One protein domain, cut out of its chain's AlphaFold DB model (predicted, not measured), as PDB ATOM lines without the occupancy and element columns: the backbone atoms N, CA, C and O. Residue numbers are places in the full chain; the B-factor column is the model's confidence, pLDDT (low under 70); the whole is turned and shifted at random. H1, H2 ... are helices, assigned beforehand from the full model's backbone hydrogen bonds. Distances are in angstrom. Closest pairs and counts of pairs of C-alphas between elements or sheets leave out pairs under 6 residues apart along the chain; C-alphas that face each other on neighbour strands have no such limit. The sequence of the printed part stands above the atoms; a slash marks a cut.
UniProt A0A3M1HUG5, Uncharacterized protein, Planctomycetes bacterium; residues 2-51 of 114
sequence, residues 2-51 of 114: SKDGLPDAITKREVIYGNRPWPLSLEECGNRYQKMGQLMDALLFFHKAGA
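What this domain is: This is residues 2 to 51 of the 114 residues of an uncharacterized protein of Planctomycetes bacterium (UniProt A0A3M1HUG5). The longest helix, H3, lies side by side with H2 in a tight helical hairpin, and a shorter helix, H1, sits off to one side of this pair, coming nearest to it at its last residue, Ile 16. The looping residues 17 to 25 lead from H1 back to the hairpin, and an unnamed stretch, residues 2 to 8, comes before H1. The printed part has 50 residues with three named helices, in the order H1, H2, H3, and no named strand; its class is all helix. It is compact, with a radius of gyration of the C-alphas of 9.6 A, and rounded, spanning 26 by 26 by 16 A.

How they stand to each other: Begin with H3, residues 39 to 49, and then find H2, residues 26 to 35, with 22 pairs of C-alphas within 8 A between the two. They touch and form a hairpin, opposite ways at a shallow tilt of 16 degrees; their closest C-alphas, those of Gly 30 and Ala 42, are 4.0 A apart. Next find H1, residues 9 to 16, which is close to H3 but not clearly touching it: their closest C-alphas, of Ile 16 and Lys 48, are 6.6 A apart. H1 and H3 run the same way at a shallow tilt of 29 degrees. H1 and H2 are also close but not clearly touching, with the closest C-alphas, of Ile 16 and Leu 26, 7.9 A apart; they run opposite ways at a steep tilt of 43 degrees. In H1, H2 and H3, every O i to N i+4 pair is within hydrogen-bond range.

Where its parts are: Find C-alpha 39 at (22.790, -36.590, -29.656); from there H3 runs 15.0 A to C-alpha 49 at (36.271, -42.598, -27.118). H2 runs 14.4 A from C-alpha 26 to C-alpha 35. H1 begins at C-alpha 9, at (20.531, -47.409, -19.723), and covers 10.8 A to C-alpha 16.

The domain as a whole: Look to Asn 19 and Gly 37 for the two C-alphas farthest apart, at 26.3 A. The printed part has no cut; the link from H2 to H3 is tight, and that from H1 to H2 is short. The mean pLDDT of the printed part is 89.9, and residues 2 to 3 are under 70.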
ATOM      1  N   SER A   2      19.208 -54.168 -27.815       61.69
ATOM      2  CA  SER A   2      18.319 -53.376 -28.680       61.69
ATOM      3  C   SER A   2      18.530 -53.772 -30.151       61.69
ATOM      4  O   SER A   2      19.580 -54.328 -30.489       61.69
ATOM      5  N   LYS A   3      17.548 -53.510 -31.029       65.44
ATOM      6  CA  LYS A   3      17.660 -53.818 -32.471       65.44
ATOM      7  C   LYS A   3      18.904 -53.184 -33.113       65.44
ATOM      8  O   LYS A   3      19.455 -53.753 -34.046       65.44
ATOM      9  N   ASP A   4      19.385 -52.078 -32.552       77.62
ATOM     10  CA  ASP A   4      20.528 -51.308 -33.045       77.62
ATOM     11  C   ASP A   4      21.879 -51.746 -32.447       77.62
ATOM     12  O   ASP A   4      22.916 -51.142 -32.726       77.62
ATOM     13  N   GLY A   5      21.905 -52.796 -31.613       80.75
ATOM     14  CA  GLY A   5      23.129 -53.272 -30.953       80.75
ATOM     15  C   GLY A   5      23.693 -52.288 -29.919       80.75
ATOM     16  O   GLY A   5      24.874 -52.357 -29.580       80.75
ATOM     17  N   LEU A   6      22.861 -51.367 -29.431       86.19
ATOM     18  CA  LEU A   6      23.220 -50.359 -28.438       86.19
ATOM     19  C   LEU A   6      22.904 -50.830 -27.012       86.19
ATOM     20  O   LEU A   6      21.929 -51.570 -26.803       86.19
ATOM     21  N   PRO A   7      23.706 -50.409 -26.023       83.69
ATOM     22  CA  PRO A   7      23.460 -50.757 -24.635       83.69
ATOM     23  C   PRO A   7      22.199 -50.058 -24.100       83.69
ATOM     24  O   PRO A   7      21.900 -48.916 -24.450       83.69
ATOM     25  N   ASP A   8      21.448 -50.746 -23.236       85.81
ATOM     26  CA  ASP A   8      20.373 -50.118 -22.454       85.81
ATOM     27  C   ASP A   8      20.942 -49.164 -21.389       85.81
ATOM     28  O   ASP A   8      22.154 -49.058 -21.218       85.81
ATOM     29  N   ALA A   9      20.086 -48.442 -20.661       82.31
ATOM     30  CA  ALA A   9      20.531 -47.409 -19.723       82.31
ATOM     31  C   ALA A   9      21.515 -47.919 -18.649       82.31
ATOM     32  O   ALA A   9      22.485 -47.225 -18.336       82.31
ATOM     33  N   ILE A  10      21.294 -49.125 -18.115       84.00
ATOM     34  CA  ILE A  10      22.155 -49.729 -17.086       84.00
ATOM     35  C   ILE A  10      23.476 -50.162 -17.720       84.00
ATOM     36  O   ILE A  10      24.551 -49.765 -17.272       84.00
ATOM     37  N   THR A  11      23.396 -50.900 -18.824       86.31
ATOM     38  CA  THR A  11      24.556 -51.387 -19.569       86.31
ATOM     39  C   THR A  11      25.424 -50.233 -20.065       86.31
ATOM     40  O   THR A  11      26.646 -50.299 -19.989       86.31
ATOM     41  N   LYS A  12      24.812 -49.133 -20.515       88.31
ATOM     42  CA  LYS A  12      25.498 -47.933 -21.003       88.31
ATOM     43  C   LYS A  12      26.417 -47.357 -19.931       88.31
ATOM     44  O   LYS A  12      27.559 -47.014 -20.221       88.31
ATOM     45  N   ARG A  13      25.937 -47.293 -18.685       88.25
ATOM     46  CA  ARG A  13      26.737 -46.824 -17.549       88.25
ATOM     47  C   ARG A  13      27.957 -47.717 -17.325       88.25
ATOM     48  O   ARG A  13      29.050 -47.195 -17.138       88.25
ATOM     49  N   GLU A  14      27.783 -49.033 -17.369       88.25
ATOM     50  CA  GLU A  14      28.877 -49.992 -17.164       88.25
ATOM     51  C   GLU A  14      29.890 -50.010 -18.313       88.25
ATOM     52  O   GLU A  14      31.068 -50.259 -18.077       88.25
ATOM     53  N   VAL A  15      29.447 -49.734 -19.542       88.06
ATOM     54  CA  VAL A  15      30.317 -49.647 -20.725       88.06
ATOM     55  C   VAL A  15      31.131 -48.348 -20.728       88.06
ATOM     56  O   VAL A  15      32.308 -48.361 -21.069       88.06
ATOM     57  N   ILE A  16      30.530 -47.218 -20.342       88.69
ATOM     58  CA  ILE A  16      31.198 -45.904 -20.390       88.69
ATOM     59  C   ILE A  16      32.066 -45.652 -19.152       88.69
ATOM     60  O   ILE A  16      33.158 -45.086 -19.254       88.69
ATOM     61  N   TYR A  17      31.577 -46.030 -17.973       88.25
ATOM     62  CA  TYR A  17      32.221 -45.708 -16.696       88.25
ATOM     63  C   TYR A  17      32.752 -46.934 -15.952       88.25
ATOM     64  O   TYR A  17      33.549 -46.774 -15.032       88.25
ATOM     65  N   GLY A  18      32.307 -48.135 -16.318       84.62
ATOM     66  CA  GLY A  18      32.827 -49.387 -15.780       84.62
ATOM     67  C   GLY A  18      33.834 -50.041 -16.726       84.62
ATOM     68  O   GLY A  18      34.356 -49.414 -17.644       84.62
ATOM     69  N   ASN A  19      34.074 -51.333 -16.503       81.19
ATOM     70  CA  ASN A  19      34.950 -52.173 -17.328       81.19
ATOM     71  C   ASN A  19      34.153 -53.212 -18.128       81.19
ATOM     72  O   ASN A  19      34.666 -54.292 -18.423       81.19
ATOM     73  N   ARG A  20      32.873 -52.945 -18.426       85.50
ATOM     74  CA  ARG A  20      32.055 -53.921 -19.145       85.50
ATOM     75  C   ARG A  20      32.472 -53.953 -20.618       85.50
ATOM     76  O   ARG A  20      32.313 -52.940 -21.298       85.50
ATOM     77  N   PRO A  21      32.959 -55.095 -21.136       85.31
ATOM     78  CA  PRO A  21      33.265 -55.213 -22.552       85.31
ATOM     79  C   PRO A  21      31.985 -55.062 -23.377       85.31
ATOM     80  O   PRO A  21      30.919 -55.564 -23.004       85.31
ATOM     81  N   TRP A  22      32.102 -54.382 -24.514       89.56
ATOM     82  CA  TRP A  22      31.019 -54.205 -25.473       89.56
ATOM     83  C   TRP A  22      31.500 -54.594 -26.876       89.56
ATOM     84  O   TRP A  22      32.643 -54.295 -27.218       89.56
ATOM     85  N   PRO A  23      30.672 -55.267 -27.695       87.38
ATOM     86  CA  PRO A  23      31.086 -55.737 -29.019       87.38
ATOM     87  C   PRO A  23      31.346 -54.614 -30.031       87.38
ATOM     88  O   PRO A  23      31.986 -54.856 -31.049       87.38
ATOM     89  N   LEU A  24      30.849 -53.401 -29.780       88.81
ATOM     90  CA  LEU A  24      31.118 -52.228 -30.612       88.81
ATOM     91  C   LEU A  24      32.137 -51.325 -29.924       88.81
ATOM     92  O   LEU A  24      32.127 -51.202 -28.697       88.81
ATOM     93  N   SER A  25      32.960 -50.639 -30.718       92.69
ATOM     94  CA  SER A  25      33.775 -49.546 -30.193       92.69
ATOM     95  C   SER A  25      32.876 -48.428 -29.660       92.69
ATOM     96  O   SER A  25      31.740 -48.243 -30.107       92.69
ATOM     97  N   LEU A  26      33.398 -47.650 -28.711       93.56
ATOM     98  CA  LEU A  26      32.675 -46.502 -28.166       93.56
ATOM     99  C   LEU A  26      32.320 -45.487 -29.262       93.56
ATOM    100  O   LEU A  26      31.208 -44.968 -29.270       93.56
ATOM    101  N   GLU A  27      33.217 -45.264 -30.227       94.50
ATOM    102  CA  GLU A  27      32.937 -44.396 -31.374       94.50
ATOM    103  C   GLU A  27      31.785 -44.936 -32.235       94.50
ATOM    104  O   GLU A  27      30.881 -44.184 -32.595       94.50
ATOM    105  N   GLU A  28      31.753 -46.242 -32.516       95.00
ATOM    106  CA  GLU A  28      30.671 -46.854 -33.293       95.00
ATOM    107  C   GLU A  28      29.326 -46.777 -32.558       95.00
ATOM    108  O   GLU A  28      28.297 -46.482 -33.171       95.00
ATOM    109  N   CYS A  29      29.319 -46.953 -31.233       94.12
ATOM    110  CA  CYS A  29      28.138 -46.665 -30.422       94.12
ATOM    111  C   CYS A  29      27.693 -45.204 -30.577       94.12
ATOM    112  O   CYS A  29      26.511 -44.955 -30.820       94.12
ATOM    113  N   GLY A  30      28.624 -44.249 -30.495       95.44
ATOM    114  CA  GLY A  30      28.338 -42.826 -30.686       95.44
ATOM    115  C   GLY A  30      27.720 -42.527 -32.053       95.44
ATOM    116  O   GLY A  30      26.685 -41.865 -32.133       95.44
ATOM    117  N   ASN A  31      28.277 -43.102 -33.124       95.38
ATOM    118  CA  ASN A  31      27.753 -42.967 -34.486       95.38
ATOM    119  C   ASN A  31      26.308 -43.483 -34.597       95.38
ATOM    120  O   ASN A  31      25.475 -42.869 -35.269       95.38
ATOM    121  N   ARG A  32      25.977 -44.598 -33.938       95.38
ATOM    122  CA  ARG A  32      24.612 -45.153 -33.942       95.38
ATOM    123  C   ARG A  32      23.634 -44.283 -33.160       95.38
ATOM    124  O   ARG A  32      22.574 -43.966 -33.694       95.38
ATOM    125  N   TYR A  33      24.007 -43.821 -31.966       94.94
ATOM    126  CA  TYR A  33      23.191 -42.865 -31.208       94.94
ATOM    127  C   TYR A  33      22.940 -41.579 -32.004       94.94
ATOM    128  O   TYR A  33      21.811 -41.089 -32.049       94.94
ATOM    129  N   GLN A  34      23.958 -41.068 -32.703       95.56
ATOM    130  CA  GLN A  34      23.824 -39.884 -33.550       95.56
ATOM    131  C   GLN A  34      22.826 -40.114 -34.690       95.56
ATOM    132  O   GLN A  34      21.939 -39.286 -34.893       95.56
ATOM    133  N   LYS A  35      22.920 -41.248 -35.399       94.38
ATOM    134  CA  LYS A  35      21.979 -41.616 -36.475       94.38
ATOM    135  C   LYS A  35      20.533 -41.732 -35.988       94.38
ATOM    136  O   LYS A  35      19.614 -41.473 -36.756       94.38
ATOM    137  N   MET A  36      20.332 -42.085 -34.720       92.94
ATOM    138  CA  MET A  36      19.013 -42.150 -34.078       92.94
ATOM    139  C   MET A  36      18.527 -40.794 -33.537       92.94
ATOM    140  O   MET A  36      17.453 -40.721 -32.944       92.94
ATOM    141  N   GLY A  37      19.309 -39.719 -33.687       93.56
ATOM    142  CA  GLY A  37      18.999 -38.399 -33.127       93.56
ATOM    143  C   GLY A  37      19.221 -38.291 -31.612       93.56
ATOM    144  O   GLY A  37      18.907 -37.264 -31.012       93.56
ATOM    145  N   GLN A  38      19.797 -39.313 -30.978       94.62
ATOM    146  CA  GLN A  38      20.117 -39.338 -29.548       94.62
ATOM    147  C   GLN A  38      21.469 -38.649 -29.296       94.62
ATOM    148  O   GLN A  38      22.454 -39.261 -28.888       94.62
ATOM    149  N   LEU A  39      21.530 -37.344 -29.576       96.38
ATOM    150  CA  LEU A  39      22.790 -36.590 -29.656       96.38
ATOM    151  C   LEU A  39      23.551 -36.495 -28.324       96.38
ATOM    152  O   LEU A  39      24.778 -36.480 -28.325       96.38
ATOM    153  N   MET A  40      22.845 -36.463 -27.190       94.81
ATOM    154  CA  MET A  40      23.468 -36.431 -25.858       94.81
ATOM    155  C   MET A  40      24.184 -37.747 -25.537       94.81
ATOM    156  O   MET A  40      25.279 -37.744 -24.977       94.81
ATOM    157  N   ASP A  41      23.590 -38.874 -25.935       94.75
ATOM    158  CA  ASP A  41      24.229 -40.181 -25.806       94.75
ATOM    159  C   ASP A  41      25.418 -40.295 -26.758       94.75
ATOM    160  O   ASP A  41      26.496 -40.715 -26.343       94.75
ATOM    161  N   ALA A  42      25.258 -39.842 -28.005       97.00
ATOM    162  CA  ALA A  42      26.347 -39.806 -28.974       97.00
ATOM    163  C   ALA A  42      27.560 -39.030 -28.440       97.00
ATOM    164  O   ALA A  42      28.678 -39.541 -28.459       97.00
ATOM    165  N   LEU A  43      27.323 -37.835 -27.889       97.38
ATOM    166  CA  LEU A  43      28.348 -36.998 -27.273       97.38
ATOM    167  C   LEU A  43      29.097 -37.732 -26.157       97.38
ATOM    168  O   LEU A  43      30.325 -37.709 -26.131       97.38
ATOM    169  N   LEU A  44      28.378 -38.411 -25.261       95.19
ATOM    170  CA  LEU A  44      29.001 -39.133 -24.155       95.19
ATOM    171  C   LEU A  44      29.921 -40.261 -24.650       95.19
ATOM    172  O   LEU A  44      31.036 -40.424 -24.148       95.19
ATOM    173  N   PHE A  45      29.476 -41.012 -25.657       96.00
ATOM    174  CA  PHE A  45      30.272 -42.072 -26.271       96.00
ATOM    175  C   PHE A  45      31.495 -41.531 -27.014       96.00
ATOM    176  O   PHE A  45      32.592 -42.057 -26.827       96.00
ATOM    177  N   PHE A  46      31.347 -40.458 -27.794       97.25
ATOM    178  CA  PHE A  46      32.474 -39.825 -28.484       97.25
ATOM    179  C   PHE A  46      33.491 -39.233 -27.511       97.25
ATOM    180  O   PHE A  46      34.692 -39.422 -27.700       97.25
ATOM    181  N   HIS A  47      33.031 -38.585 -26.440       95.81
ATOM    182  CA  HIS A  47      33.906 -38.058 -25.397       95.81
ATOM    183  C   HIS A  47      34.715 -39.174 -24.738       95.81
ATOM    184  O   HIS A  47      35.938 -39.078 -24.645       95.81
ATOM    185  N   LYS A  48      34.062 -40.282 -24.367       94.62
ATOM    186  CA  LYS A  48      34.760 -41.428 -23.779       94.62
ATOM    187  C   LYS A  48      35.721 -42.110 -24.762       94.62
ATOM    188  O   LYS A  48      36.746 -42.634 -24.335       94.62
ATOM    189  N   ALA A  49      35.406 -42.090 -26.056       94.12
ATOM    190  CA  ALA A  49      36.271 -42.598 -27.118       94.12
ATOM    191  C   ALA A  49      37.460 -41.674 -27.450       94.12
ATOM    192  O   ALA A  49      38.355 -42.098 -28.174       94.12
ATOM    193  N   GLY A  50      37.470 -40.423 -26.973       95.12
ATOM    194  CA  GLY A  50      38.451 -39.417 -27.392       95.12
ATOM    195  C   GLY A  50      38.256 -38.917 -28.832       95.12
ATOM    196  O   GLY A  50      39.176 -38.345 -29.411       95.12
ATOM    197  N   ALA A  51      37.072 -39.117 -29.418       96.75
ATOM    198  CA  ALA A  51      36.760 -38.785 -30.808       96.75
ATOM    199  C   ALA A  51      36.424 -37.288 -30.968       96.75
ATOM    200  O   ALA A  51      35.266 -36.897 -31.140       96.75
TER     201      ALA A  51